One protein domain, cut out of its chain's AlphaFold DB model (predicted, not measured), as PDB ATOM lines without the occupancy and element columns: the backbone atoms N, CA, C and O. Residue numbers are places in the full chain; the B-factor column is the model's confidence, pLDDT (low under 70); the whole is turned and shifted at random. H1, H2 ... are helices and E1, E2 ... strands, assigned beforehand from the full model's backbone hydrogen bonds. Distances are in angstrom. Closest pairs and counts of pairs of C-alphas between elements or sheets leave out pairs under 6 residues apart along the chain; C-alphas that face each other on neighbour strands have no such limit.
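AT A GLANCE: This is residues 2 to 97 of the 100 residues of an uncharacterized protein of Clostridium sp. CAG:226 (UniProt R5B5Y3). A long, narrow, strongly twisted ribbon of antiparallel strands has one long helix, H1, sticking out free beyond one end of it, and the two arms make a wide V. The long strand E3 runs the length of the ribbon, with E4 along one side of it and E1 and E2 one after the other along its other side. The printed part has 96 residues with one named helix and four named strands; along the chain H1 comes first, then E1, then E2, then E3 and last E4; the strands form a branched sheet in which E3 is the antiparallel neighbour of E1, of E2 and of E4, and the class is mixed, helices and strands. The whole is extended, with a radius of gyration of the C-alphas of 22.0 A, and its C-alphas span 67 by 44 by 16 A, an outline that is only just flat.

IN THESE COORDINATES: H1 is residues 2 to 23, 32.3 A from first to last C-alpha, and begins at C-alpha 2 at (130.967, 189.825, 153.896). E1 is residues 36 to 41, and E2 is residues 46 to 53, 22.9 A long. E3, residues 61 to 75, is the longest strand at 43.7 A, and begins at C-alpha 61 at (101.377, 165.851, 206.609). E4 is residues 84 to 96, 35.8 A long, and ends at C-alpha 96 at (100.347, 159.677, 199.235).

HOW THE PARTS SIT: E3 has three neighbours, and its pairing is staggered. E1, beside residues 70 to 75, and E2, beside residues 61 to 68, lie on one side of E3, and E4, beside residues 63 to 74, on the other side. E1 and E3 are antiparallel at 129 degrees, with N 37 and O 74 within hydrogen-bond range at 2.8 A. E2 and E3 form a hairpin at 148 degrees, with N 62 and O 52 at 2.7 A. E3 and E4 form a hairpin at 160 degrees, with N 65 and O 94 at 2.8 A. E2, E3 and E4 make a meander, each strand the antiparallel neighbour of the one before. E1 and E2 are apart, and E1, E2 and E4 are edge strands. H1 is not on the sheet, and it is apart from E2, E3 and E4. Every O i to N i+4 pair in H1 is within hydrogen-bond range.

THE WHOLE: The two C-alphas farthest apart, those of Lys 2 and Lys 59, are 67.8 A apart. Residues 2 to 23 stand free, and the body without them spans 58 by 24 by 15 A. The link from H1 to E1, residues 24 to 35, is long, and that from E1 to E2 is tight. The printed part has no cut. Its mean pLDDT is 80.3, and it is under 70 at residues 2 to 4, 16 to 27, 81 and 83.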
ATOM      1  N   LYS A   2     130.142 191.024 153.610       59.53
ATOM      2  CA  LYS A   2     130.967 189.825 153.896       59.53
ATOM      3  C   LYS A   2     131.503 189.710 155.341       59.53
ATOM      4  O   LYS A   2     131.481 188.625 155.907       59.53
ATOM      5  N   LYS A   3     131.909 190.822 155.978       61.12
ATOM      6  CA  LYS A   3     132.411 190.820 157.373       61.12
ATOM      7  C   LYS A   3     131.356 190.411 158.413       61.12
ATOM      8  O   LYS A   3     131.690 189.705 159.353       61.12
ATOM      9  N   LYS A   4     130.091 190.820 158.230       65.44
ATOM     10  CA  LYS A   4     128.993 190.476 159.157       65.44
ATOM     11  C   LYS A   4     128.614 188.994 159.060       65.44
ATOM     12  O   LYS A   4     128.314 188.384 160.076       65.44
ATOM     13  N   LEU A   5     128.704 188.417 157.859       71.75
ATOM     14  CA  LEU A   5     128.450 186.993 157.627       71.75
ATOM     15  C   LEU A   5     129.515 186.107 158.293       71.75
ATOM     16  O   LEU A   5     129.181 185.121 158.934       71.75
ATOM     17  N   CYS A   6     130.788 186.504 158.191       74.62
ATOM     18  CA  CYS A   6     131.901 185.771 158.799       74.62
ATOM     19  C   CYS A   6     131.804 185.764 160.335       74.62
ATOM     20  O   CYS A   6     131.966 184.728 160.970       74.62
ATOM     21  N   LEU A   7     131.446 186.909 160.926       78.31
ATOM     22  CA  LEU A   7     131.276 187.034 162.374       78.31
ATOM     23  C   LEU A   7     130.115 186.176 162.898       78.31
ATOM     24  O   LEU A   7     130.237 185.544 163.943       78.31
ATOM     25  N   PHE A   8     129.014 186.113 162.141       80.88
ATOM     26  CA  PHE A   8     127.872 185.261 162.465       80.88
ATOM     27  C   PHE A   8     128.239 183.773 162.389       80.88
ATOM     28  O   PHE A   8     127.900 183.008 163.287       80.88
ATOM     29  N   MET A   9     128.998 183.369 161.368       78.56
ATOM     30  CA  MET A   9     129.449 181.985 161.219       78.56
ATOM     31  C   MET A   9     130.376 181.553 162.367       78.56
ATOM     32  O   MET A   9     130.215 180.459 162.901       78.56
ATOM     33  N   CYS A  10     131.288 182.428 162.809       78.31
ATOM     34  CA  CYS A  10     132.122 182.171 163.988       78.31
ATOM     35  C   CYS A  10     131.285 182.013 165.264       78.31
ATOM     36  O   CYS A  10     131.532 181.101 166.045       78.31
ATOM     37  N   LEU A  11     130.268 182.857 165.461       80.81
ATOM     38  CA  LEU A  11     129.354 182.753 166.603       80.81
ATOM     39  C   LEU A  11     128.585 181.423 166.614       80.81
ATOM     40  O   LEU A  11     128.473 180.795 167.663       80.81
ATOM     41  N   VAL A  12     128.117 180.964 165.451       81.19
ATOM     42  CA  VAL A  12     127.435 179.667 165.311       81.19
ATOM     43  C   VAL A  12     128.383 178.501 165.613       81.19
ATOM     44  O   VAL A  12     128.004 177.571 166.325       81.19
ATOM     45  N   LEU A  13     129.629 178.551 165.137       77.94
ATOM     46  CA  LEU A  13     130.636 177.521 165.429       77.94
ATOM     47  C   LEU A  13     130.987 177.458 166.920       77.94
ATOM     48  O   LEU A  13     131.117 176.378 167.487       77.94
ATOM     49  N   ILE A  14     131.083 178.610 167.578       77.44
ATOM     50  CA  ILE A  14     131.351 178.684 169.013       77.44
ATOM     51  C   ILE A  14     130.157 178.134 169.813       77.44
ATOM     52  O   ILE A  14     130.343 177.308 170.704       77.44
ATOM     53  N   ALA A  15     128.926 178.521 169.467       70.88
ATOM     54  CA  ALA A  15     127.719 178.036 170.138       70.88
ATOM     55  C   ALA A  15     127.518 176.518 169.976       70.88
ATOM     56  O   ALA A  15     127.164 175.835 170.935       70.88
ATOM     57  N   THR A  16     127.787 175.978 168.783       68.12
ATOM     58  CA  THR A  16     127.705 174.531 168.522       68.12
ATOM     59  C   THR A  16     128.799 173.751 169.248       68.12
ATOM     60  O   THR A  16     128.508 172.691 169.802       68.12
ATOM     61  N   ALA A  17     130.017 174.297 169.345       61.97
ATOM     62  CA  ALA A  17     131.071 173.716 170.167       61.97
ATOM     63  C   ALA A  17     130.638 173.642 171.637       61.97
ATOM     64  O   ALA A  17     130.640 172.552 172.199       61.97
ATOM     65  N   PHE A  18     130.166 174.742 172.235       60.19
ATOM     66  CA  PHE A  18     129.706 174.748 173.631       60.19
ATOM     67  C   PHE A  18     128.528 173.803 173.889       60.19
ATOM     68  O   PHE A  18     128.555 173.074 174.879       60.19
ATOM     69  N   ALA A  19     127.549 173.750 172.982       58.22
ATOM     70  CA  ALA A  19     126.441 172.804 173.078       58.22
ATOM     71  C   ALA A  19     126.937 171.347 173.053       58.22
ATOM     72  O   ALA A  19     126.501 170.529 173.860       58.22
ATOM     73  N   SER A  20     127.899 171.018 172.184       53.44
ATOM     74  CA  SER A  20     128.449 169.658 172.110       53.44
ATOM     75  C   SER A  20     129.180 169.225 173.388       53.44
ATOM     76  O   SER A  20     129.104 168.055 173.757       53.44
ATOM     77  N   VAL A  21     129.818 170.152 174.117       53.50
ATOM     78  CA  VAL A  21     130.517 169.822 175.375       53.50
ATOM     79  C   VAL A  21     129.549 169.631 176.544       53.50
ATOM     80  O   VAL A  21     129.826 168.836 177.439       53.50
ATOM     81  N   THR A  22     128.407 170.329 176.553       46.38
ATOM     82  CA  THR A  22     127.406 170.176 177.621       46.38
ATOM     83  C   THR A  22     126.646 168.858 177.530       46.38
ATOM     84  O   THR A  22     126.324 168.299 178.570       46.38
ATOM     85  N   PHE A  23     126.428 168.315 176.327       47.38
ATOM     86  CA  PHE A  23     125.825 166.982 176.169       47.38
ATOM     87  C   PHE A  23     126.818 165.835 176.411       47.38
ATOM     88  O   PHE A  23     126.400 164.721 176.697       47.38
ATOM     89  N   ALA A  24     128.126 166.091 176.327       46.34
ATOM     90  CA  ALA A  24     129.147 165.063 176.527       46.34
ATOM     91  C   ALA A  24     129.479 164.796 178.008       46.34
ATOM     92  O   ALA A  24     130.169 163.826 178.306       46.34
ATOM     93  N   ARG A  25     129.040 165.652 178.941       48.97
ATOM     94  CA  ARG A  25     129.507 165.608 180.338       48.97
ATOM     95  C   ARG A  25     128.983 164.437 181.166       48.97
ATOM     96  O   ARG A  25     129.693 164.028 182.078       48.97
ATOM     97  N   ASP A  26     127.833 163.866 180.825       56.47
ATOM     98  CA  ASP A  26     127.238 162.795 181.637       56.47
ATOM     99  C   ASP A  26     127.733 161.391 181.249       56.47
ATOM    100  O   ASP A  26     127.436 160.415 181.932       56.47
ATOM    101  N   GLU A  27     128.547 161.275 180.192       67.56
ATOM    102  CA  GLU A  27     129.004 159.983 179.664       67.56
ATOM    103  C   GLU A  27     130.533 159.853 179.558       67.56
ATOM    104  O   GLU A  27     131.039 159.035 178.783       67.56
ATOM    105  N   ILE A  28     131.306 160.623 180.332       77.44
ATOM    106  CA  ILE A  28     132.776 160.561 180.301       77.44
ATOM    107  C   ILE A  28     133.347 160.075 181.639       77.44
ATOM    108  O   ILE A  28     133.010 160.571 182.708       77.44
ATOM    109  N   CYS A  29     134.265 159.110 181.571       77.38
ATOM    110  CA  CYS A  29     135.048 158.631 182.700       77.38
ATOM    111  C   CYS A  29     135.992 159.734 183.195       77.38
ATOM    112  O   CYS A  29     136.909 160.139 182.478       77.38
ATOM    113  N   SER A  30     135.823 160.152 184.450       76.94
ATOM    114  CA  SER A  30     136.587 161.241 185.074       76.94
ATOM    115  C   SER A  30     138.104 161.011 185.142       76.94
ATOM    116  O   SER A  30     138.846 161.963 185.363       76.94
ATOM    117  N   TYR A  31     138.574 159.770 184.970       77.56
ATOM    118  CA  TYR A  31     139.985 159.398 185.142       77.56
ATOM    119  C   TYR A  31     140.797 159.412 183.844       77.56
ATOM    120  O   TYR A  31     141.929 159.882 183.834       77.56
ATOM    121  N   CYS A  32     140.234 158.913 182.745       81.69
ATOM    122  CA  CYS A  32     140.932 158.819 181.454       81.69
ATOM    123  C   CYS A  32     140.184 159.499 180.309       81.69
ATOM    124  O   CYS A  32     140.567 159.347 179.150       81.69
ATOM    125  N   ASN A  33     139.102 160.221 180.609       82.12
ATOM    126  CA  ASN A  33     138.290 160.947 179.638       82.12
ATOM    127  C   ASN A  33     137.678 160.066 178.522       82.12
ATOM    128  O   ASN A  33     137.205 160.574 177.505       82.12
ATOM    129  N   ALA A  34     137.689 158.741 178.698       84.19
ATOM    130  CA  ALA A  34     137.038 157.791 177.803       84.19
ATOM    131  C   ALA A  34     135.520 157.798 178.020       84.19
ATOM    132  O   ALA A  34     135.039 158.250 179.054       84.19
ATOM    133  N   ARG A  35     134.751 157.252 177.073       82.94
ATOM    134  CA  ARG A  35     133.297 157.128 177.251       82.94
ATOM    135  C   ARG A  35     132.965 156.118 178.349       82.94
ATOM    136  O   ARG A  35     133.574 155.049 178.405       82.94
ATOM    137  N   VAL A  36     131.980 156.418 179.187       84.19
ATOM    138  CA  VAL A  36     131.324 155.408 180.023       84.19
ATOM    139  C   VAL A  36     130.165 154.779 179.262       84.19
ATOM    140  O   VAL A  36     129.508 155.411 178.440       84.19
ATOM    141  N   LYS A  37     129.948 153.490 179.498       83.19
ATOM    142  CA  LYS A  37     128.870 152.708 178.903       83.19
ATOM    143  C   LYS A  37     127.984 152.190 180.015       83.19
ATOM    144  O   LYS A  37     128.480 151.539 180.932       83.19
ATOM    145  N   PHE A  38     126.690 152.448 179.905       84.12
ATOM    146  CA  PHE A  38     125.695 151.757 180.710       84.12
ATOM    147  C   PHE A  38     125.806 150.253 180.452       84.12
ATOM    148  O   PHE A  38     125.919 149.838 179.294       84.12
ATOM    149  N   TYR A  39     125.810 149.451 181.513       86.00
ATOM    150  CA  TYR A  39     125.829 147.998 181.366       86.00
ATOM    151  C   TYR A  39     124.743 147.295 182.168       86.00
ATOM    152  O   TYR A  39     124.325 146.224 181.743       86.00
ATOM    153  N   ASP A  40     124.281 147.874 183.280       88.62
ATOM    154  CA  ASP A  40     123.233 147.256 184.087       88.62
ATOM    155  C   ASP A  40     122.513 148.266 184.990       88.62
ATOM    156  O   ASP A  40     122.992 149.373 185.236       88.62
ATOM    157  N   THR A  41     121.343 147.889 185.495       90.25
ATOM    158  CA  THR A  41     120.611 148.613 186.538       90.25
ATOM    159  C   THR A  41     120.383 147.682 187.716       90.25
ATOM    160  O   THR A  41     120.005 146.536 187.526       90.25
ATOM    161  N   SER A  42     120.536 148.189 188.938       89.06
ATOM    162  CA  SER A  42     120.213 147.424 190.138       89.06
ATOM    163  C   SER A  42     118.768 146.903 190.108       89.06
ATOM    164  O   SER A  42     117.808 147.638 189.830       89.06
ATOM    165  N   ASP A  43     118.607 145.632 190.467       88.44
ATOM    166  CA  ASP A  43     117.299 145.009 190.676       88.44
ATOM    167  C   ASP A  43     116.615 145.503 191.957       88.44
ATOM    168  O   ASP A  43     115.403 145.345 192.125       88.44
ATOM    169  N   THR A  44     117.366 146.141 192.858       89.00
ATOM    170  CA  THR A  44     116.836 146.688 194.107       89.00
ATOM    171  C   THR A  44     116.403 148.142 193.950       89.00
ATOM    172  O   THR A  44     117.017 148.938 193.238       89.00
ATOM    173  N   TYR A  45     115.324 148.494 194.647       89.19
ATOM    174  CA  TYR A  45     114.876 149.875 194.769       89.19
ATOM    175  C   TYR A  45     115.348 150.459 196.097       89.19
ATOM    176  O   TYR A  45     115.086 149.902 197.165       89.19
ATOM    177  N   LEU A  46     115.964 151.633 196.034       89.94
ATOM    178  CA  LEU A  46     116.168 152.495 197.187       89.94
ATOM    179  C   LEU A  46     114.893 153.311 197.398       89.94
ATOM    180  O   LEU A  46     114.600 154.229 196.631       89.94
ATOM    181  N   LEU A  47     114.121 152.972 198.430       92.69
ATOM    182  CA  LEU A  47     112.945 153.735 198.836       92.69
ATOM    183  C   LEU A  47     113.342 154.786 199.877       92.69
ATOM    184  O   LEU A  47     113.815 154.450 200.961       92.69
ATOM    185  N   ARG A  48     113.101 156.061 199.571       91.75
ATOM    186  CA  ARG A  48     113.167 157.160 200.540       91.75
ATOM    187  C   ARG A  48     111.765 157.667 200.827       91.75
ATOM    188  O   ARG A  48     110.987 157.905 199.906       91.75
ATOM    189  N   VAL A  49     111.455 157.830 202.106       91.75
ATOM    190  CA  VAL A  49     110.148 158.294 202.571       91.75
ATOM    191  C   VAL A  49     110.340 159.606 203.317       91.75
ATOM    192  O   VAL A  49     111.142 159.678 204.245       91.75
ATOM    193  N   TYR A  50     109.611 160.634 202.899       90.81
ATOM    194  CA  TYR A  50     109.635 161.963 203.503       90.81
ATOM    195  C   TYR A  50     108.224 162.363 203.913       90.81
ATOM    196  O   TYR A  50     107.268 162.086 203.193       90.81
ATOM    197  N   SER A  51     108.096 163.064 205.033       89.88
ATOM    198  CA  SER A  51     106.866 163.763 205.397       89.88
ATOM    199  C   SER A  51     106.961 165.220 204.951       89.88
ATOM    200  O   SER A  51     107.960 165.887 205.228       89.88
ATOM    201  N   THR A  52     105.929 165.739 204.300       89.69
ATOM    202  CA  THR A  52     105.829 167.151 203.903       89.69
ATOM    203  C   THR A  52     104.464 167.696 204.295       89.69
ATOM    204  O   THR A  52     103.542 166.910 204.473       89.69
ATOM    205  N   LEU A  53     104.309 169.011 204.442       88.81
ATOM    206  CA  LEU A  53     102.990 169.591 204.703       88.81
ATOM    207  C   LEU A  53     102.037 169.279 203.543       88.81
ATOM    208  O   LEU A  53     102.443 169.272 202.371       88.81
ATOM    209  N   CYS A  54     100.779 169.006 203.881       84.88
ATOM    210  CA  CYS A  54      99.739 168.817 202.883       84.88
ATOM    211  C   CYS A  54      99.529 170.114 202.097       84.88
ATOM    212  O   CYS A  54      99.546 171.214 202.647       84.88
ATOM    213  N   LEU A  55      99.341 169.981 200.781       83.50
ATOM    214  CA  LEU A  55      99.140 171.126 199.884       83.50
ATOM    215  C   LEU A  55      97.823 171.876 200.148       83.50
ATOM    216  O   LEU A  55      97.686 173.018 199.716       83.50
ATOM    217  N   TYR A  56      96.869 171.235 200.827       84.12
ATOM    218  CA  TYR A  56      95.510 171.743 201.034       84.12
ATOM    219  C   TYR A  56      95.148 171.983 202.508       84.12
ATOM    220  O   TYR A  56      94.184 172.693 202.778       84.12
ATOM    221  N   ASP A  57      95.900 171.412 203.453       83.81
ATOM    222  CA  ASP A  57      95.677 171.551 204.899       83.81
ATOM    223  C   ASP A  57      97.030 171.626 205.622       83.81
ATOM    224  O   ASP A  57      97.743 170.632 205.757       83.81
ATOM    225  N   ASP A  58      97.388 172.814 206.106       83.88
ATOM    226  CA  ASP A  58      98.664 173.088 206.774       83.88
ATOM    227  C   ASP A  58      98.794 172.429 208.159       83.88
ATOM    228  O   ASP A  58      99.875 172.431 208.751       83.88
ATOM    229  N   LYS A  59      97.721 171.810 208.665       84.00
ATOM    230  CA  LYS A  59      97.727 171.012 209.898       84.00
ATOM    231  C   LYS A  59      97.969 169.528 209.642       84.00
ATOM    232  O   LYS A  59      97.987 168.747 210.595       84.00
ATOM    233  N   ARG A  60      98.149 169.120 208.381       81.94
ATOM    234  CA  ARG A  60      98.361 167.724 207.981       81.94
ATOM    235  C   ARG A  60      99.685 167.527 207.256       81.94
ATOM    236  O   ARG A  60     100.242 168.446 206.659       81.94
ATOM    237  N   MET A  61     100.162 166.285 207.291       87.00
ATOM    238  CA  MET A  61     101.377 165.851 206.609       87.00
ATOM    239  C   MET A  61     101.027 164.840 205.514       87.00
ATOM    240  O   MET A  61     100.354 163.849 205.784       87.00
ATOM    241  N   ASP A  62     101.530 165.067 204.306       88.56
ATOM    242  CA  ASP A  62     101.565 164.084 203.229       88.56
ATOM    243  C   ASP A  62     102.838 163.242 203.322       88.56
ATOM    244  O   ASP A  62     103.890 163.707 203.781       88.56
ATOM    245  N   ILE A  63     102.771 162.018 202.801       90.75
ATOM    246  CA  ILE A  63     103.942 161.155 202.652       90.75
ATOM    247  C   ILE A  63     104.406 161.203 201.200       90.75
ATOM    248  O   ILE A  63     103.668 160.839 200.290       90.75
ATOM    249  N   ILE A  64     105.655 161.594 200.972       90.94
ATOM    250  CA  ILE A  64     106.322 161.429 199.682       90.94
ATOM    251  C   ILE A  64     107.149 160.151 199.729       90.94
ATOM    252  O   ILE A  64     108.019 159.991 200.586       90.94
ATOM    253  N   ARG A  65     106.909 159.262 198.770       93.38
ATOM    254  CA  ARG A  65     107.718 158.073 198.512       93.38
ATOM    255  C   ARG A  65     108.517 158.302 197.239       93.38
ATOM    256  O   ARG A  65     107.955 158.618 196.196       93.38
ATOM    257  N   VAL A  66     109.832 158.162 197.334       93.69
ATOM    258  CA  VAL A  66     110.757 158.275 196.206       93.69
ATOM    259  C   VAL A  66     111.436 156.930 196.034       93.69
ATOM    260  O   VAL A  66     112.141 156.477 196.934       93.69
ATOM    261  N   TRP A  67     111.237 156.303 194.883       94.12
ATOM    262  CA  TRP A  67     111.952 155.093 194.507       94.12
ATOM    263  C   TRP A  67     113.080 155.481 193.571       94.12
ATOM    264  O   TRP A  67     112.861 156.140 192.552       94.12
ATOM    265  N   ALA A  68     114.282 155.043 193.903       93.12
ATOM    266  CA  ALA A  68     115.451 155.200 193.066       93.12
ATOM    267  C   ALA A  68     116.078 153.842 192.754       93.12
ATOM    268  O   ALA A  68     115.917 152.885 193.512       93.12
ATOM    269  N   LYS A  69     116.787 153.770 191.633       93.25
ATOM    270  CA  LYS A  69     117.620 152.631 191.256       93.25
ATOM    271  C   LYS A  69     119.030 153.107 190.972       93.25
ATOM    272  O   LYS A  69     119.219 154.222 190.485       93.25
ATOM    273  N   ASP A  70     119.994 152.239 191.223       91.12
ATOM    274  CA  ASP A  70     121.374 152.485 190.836       91.12
ATOM    275  C   ASP A  70     121.592 152.029 189.397       91.12
ATOM    276  O   ASP A  70     121.326 150.882 189.042       91.12
ATOM    277  N   TYR A  71     122.061 152.946 188.563       87.69
ATOM    278  CA  TYR A  71     122.477 152.689 187.195       87.69
ATOM    279  C   TYR A  71     123.980 152.468 187.210       87.69
ATOM    280  O   TYR A  71     124.735 153.298 187.722       87.69
ATOM    281  N   LEU A  72     124.404 151.330 186.676       87.88
ATOM    282  CA  LEU A  72     125.786 150.898 186.682       87.88
ATOM    283  C   LEU A  72     126.399 151.145 185.309       87.88
ATOM    284  O   LEU A  72     125.894 150.717 184.264       87.88
ATOM    285  N   TYR A  73     127.524 151.843 185.325       86.00
ATOM    286  CA  TYR A  73     128.270 152.199 184.132       86.00
ATOM    287  C   TYR A  73     129.683 151.669 184.235       86.00
ATOM    288  O   TYR A  73     130.234 151.541 185.327       86.00
ATOM    289  N   ARG A  74     130.294 151.406 183.086       86.56
ATOM    290  CA  ARG A  74     131.690 151.007 183.009       86.56
ATOM    291  C   ARG A  74     132.485 151.891 182.074       86.56
ATOM    292  O   ARG A  74     131.968 152.328 181.045       86.56
ATOM    293  N   CYS A  75     133.749 152.127 182.397       86.94
ATOM    294  CA  CYS A  75     134.662 152.789 181.478       86.94
ATOM    295  C   CYS A  75     134.830 151.932 180.215       86.94
ATOM    296  O   CYS A  75     135.010 150.715 180.295       86.94
ATOM    297  N   SER A  76     134.795 152.551 179.033       83.38
ATOM    298  CA  SER A  76     135.075 151.842 177.785       83.38
ATOM    299  C   SER A  76     136.560 151.532 177.589       83.38
ATOM    300  O   SER A  76     136.885 150.747 176.705       83.38
ATOM    301  N   ASN A  77     137.449 152.191 178.342       84.25
ATOM    302  CA  ASN A  77     138.889 151.969 178.291       84.25
ATOM    303  C   ASN A  77     139.323 151.048 179.451       84.25
ATOM    304  O   ASN A  77     139.315 151.510 180.594       84.25
ATOM    305  N   PRO A  78     139.711 149.788 179.186       78.50
ATOM    306  CA  PRO A  78     140.132 148.847 180.226       78.50
ATOM    307  C   PRO A  78     141.443 149.259 180.918       78.50
ATOM    308  O   PRO A  78     141.630 148.981 182.094       78.50
ATOM    309  N   GLU A  79     142.308 150.021 180.245       84.31
ATOM    310  CA  GLU A  79     143.596 150.483 180.794       84.31
ATOM    311  C   GLU A  79     143.448 151.666 181.772       84.31
ATOM    312  O   GLU A  79     144.421 152.173 182.322       84.31
ATOM    313  N   CYS A  80     142.223 152.156 181.976       81.12
ATOM    314  CA  CYS A  80     141.928 153.347 182.773       81.12
ATOM    315  C   CYS A  80     142.082 153.130 184.292       81.12
ATOM    316  O   CYS A  80     142.072 154.094 185.054       81.12
ATOM    317  N   GLY A  81     142.181 151.875 184.748       69.62
ATOM    318  CA  GLY A  81     142.387 151.509 186.157       69.62
ATOM    319  C   GLY A  81     141.157 151.652 187.064       69.62
ATOM    320  O   GLY A  81     141.131 151.060 188.139       69.62
ATOM    321  N   ILE A  82     140.120 152.382 186.636       70.50
ATOM    322  CA  ILE A  82     138.801 152.421 187.283       70.50
ATOM    323  C   ILE A  82     137.746 152.017 186.265       70.50
ATOM    324  O   ILE A  82     137.499 152.704 185.270       70.50
ATOM    325  N   GLU A  83     137.145 150.862 186.522       68.31
ATOM    326  CA  GLU A  83     136.303 150.197 185.540       68.31
ATOM    327  C   GLU A  83     134.825 150.509 185.704       68.31
ATOM    328  O   GLU A  83     134.137 150.501 184.693       68.31
ATOM    329  N   ASN A  84     134.337 150.808 186.913       76.94
ATOM    330  CA  ASN A  84     132.903 150.853 187.208       76.94
ATOM    331  C   ASN A  84     132.489 152.113 187.981       76.94
ATOM    332  O   ASN A  84     133.189 152.569 188.882       76.94
ATOM    333  N   PHE A  85     131.310 152.626 187.645       78.62
ATOM    334  CA  PHE A  85     130.658 153.790 188.234       78.62
ATOM    335  C   PHE A  85     129.207 153.432 188.553       78.62
ATOM    336  O   PHE A  85     128.611 152.584 187.886       78.62
ATOM    337  N   SER A  86     128.628 154.097 189.551       84.75
ATOM    338  CA  SER A  86     127.206 153.967 189.868       84.75
ATOM    339  C   SER A  86     126.577 155.342 190.026       84.75
ATOM    340  O   SER A  86     127.201 156.258 190.563       84.75
ATOM    341  N   GLU A  87     125.352 155.482 189.536       84.62
ATOM    342  CA  GLU A  87     124.556 156.698 189.657       84.62
ATOM    343  C   GLU A  87     123.148 156.327 190.123       84.62
ATOM    344  O   GLU A  87     122.431 155.588 189.447       84.62
ATOM    345  N   THR A  88     122.732 156.848 191.273       87.75
ATOM    346  CA  THR A  88     121.379 156.630 191.789       87.75
ATOM    347  C   THR A  88     120.397 157.575 191.099       87.75
ATOM    348  O   THR A  88     120.449 158.788 191.310       87.75
ATOM    349  N   LYS A  89     119.457 157.035 190.317       88.12
ATOM    350  CA  LYS A  89     118.414 157.810 189.624       88.12
ATOM    351  C   LYS A  89     117.042 157.557 190.224       88.12
ATOM    352  O   LYS A  89     116.670 156.413 190.481       88.12
ATOM    353  N   ILE A  90     116.269 158.626 190.408       90.19
ATOM    354  CA  ILE A  90     114.860 158.539 190.803       90.19
ATOM    355  C   ILE A  90     114.069 157.983 189.618       90.19
ATOM    356  O   ILE A  90     114.102 158.553 188.532       90.19
ATOM    357  N   VAL A  91     113.365 156.876 189.837       92.31
ATOM    358  CA  VAL A  91     112.563 156.196 188.806       92.31
ATOM    359  C   VAL A  91     111.069 156.371 189.026       92.31
ATOM    360  O   VAL A  91     110.296 156.296 188.077       92.31
ATOM    361  N   ASN A  92     110.654 156.609 190.269       91.88
ATOM    362  CA  ASN A  92     109.280 156.949 190.586       91.88
ATOM    363  C   ASN A  92     109.231 157.885 191.795       91.88
ATOM    364  O   ASN A  92     110.064 157.798 192.701       91.88
ATOM    365  N   GLN A  93     108.219 158.742 191.824       92.62
ATOM    366  CA  GLN A  93     107.907 159.585 192.964       92.62
ATOM    367  C   GLN A  93     106.391 159.671 193.118       92.62
ATOM    368  O   GLN A  93     105.686 160.080 192.201       92.62
ATOM    369  N   GLU A  94     105.901 159.317 194.299       91.44
ATOM    370  CA  GLU A  94     104.488 159.352 194.659       91.44
ATOM    371  C   GLU A  94     104.305 160.264 195.870       91.44
ATOM    372  O   GLU A  94     105.104 160.236 196.809       91.44
ATOM    373  N   ARG A  95     103.231 161.052 195.860       88.31
ATOM    374  CA  ARG A  95     102.712 161.729 197.048       88.31
ATOM    375  C   ARG A  95     101.444 160.997 197.472       88.31
ATOM    376  O   ARG A  95     100.451 161.027 196.753       88.31
ATOM    377  N   VAL A  96     101.495 160.342 198.624       84.88
ATOM    378  CA  VAL A  96     100.347 159.677 199.235       84.88
ATOM    379  C   VAL A  96      99.636 160.685 200.122       84.88
ATOM    380  O   VAL A  96     100.150 161.113 201.159       84.88
ATOM    381  N   CYS A  97      98.450 161.048 199.664       78.56
ATOM    382  CA  CYS A  97      97.484 161.883 200.347       78.56
ATOM    383  C   CYS A  97      96.479 160.960 201.045       78.56
ATOM    384  O   CYS A  97      95.526 160.518 200.411       78.56
TER     385      CYS A  97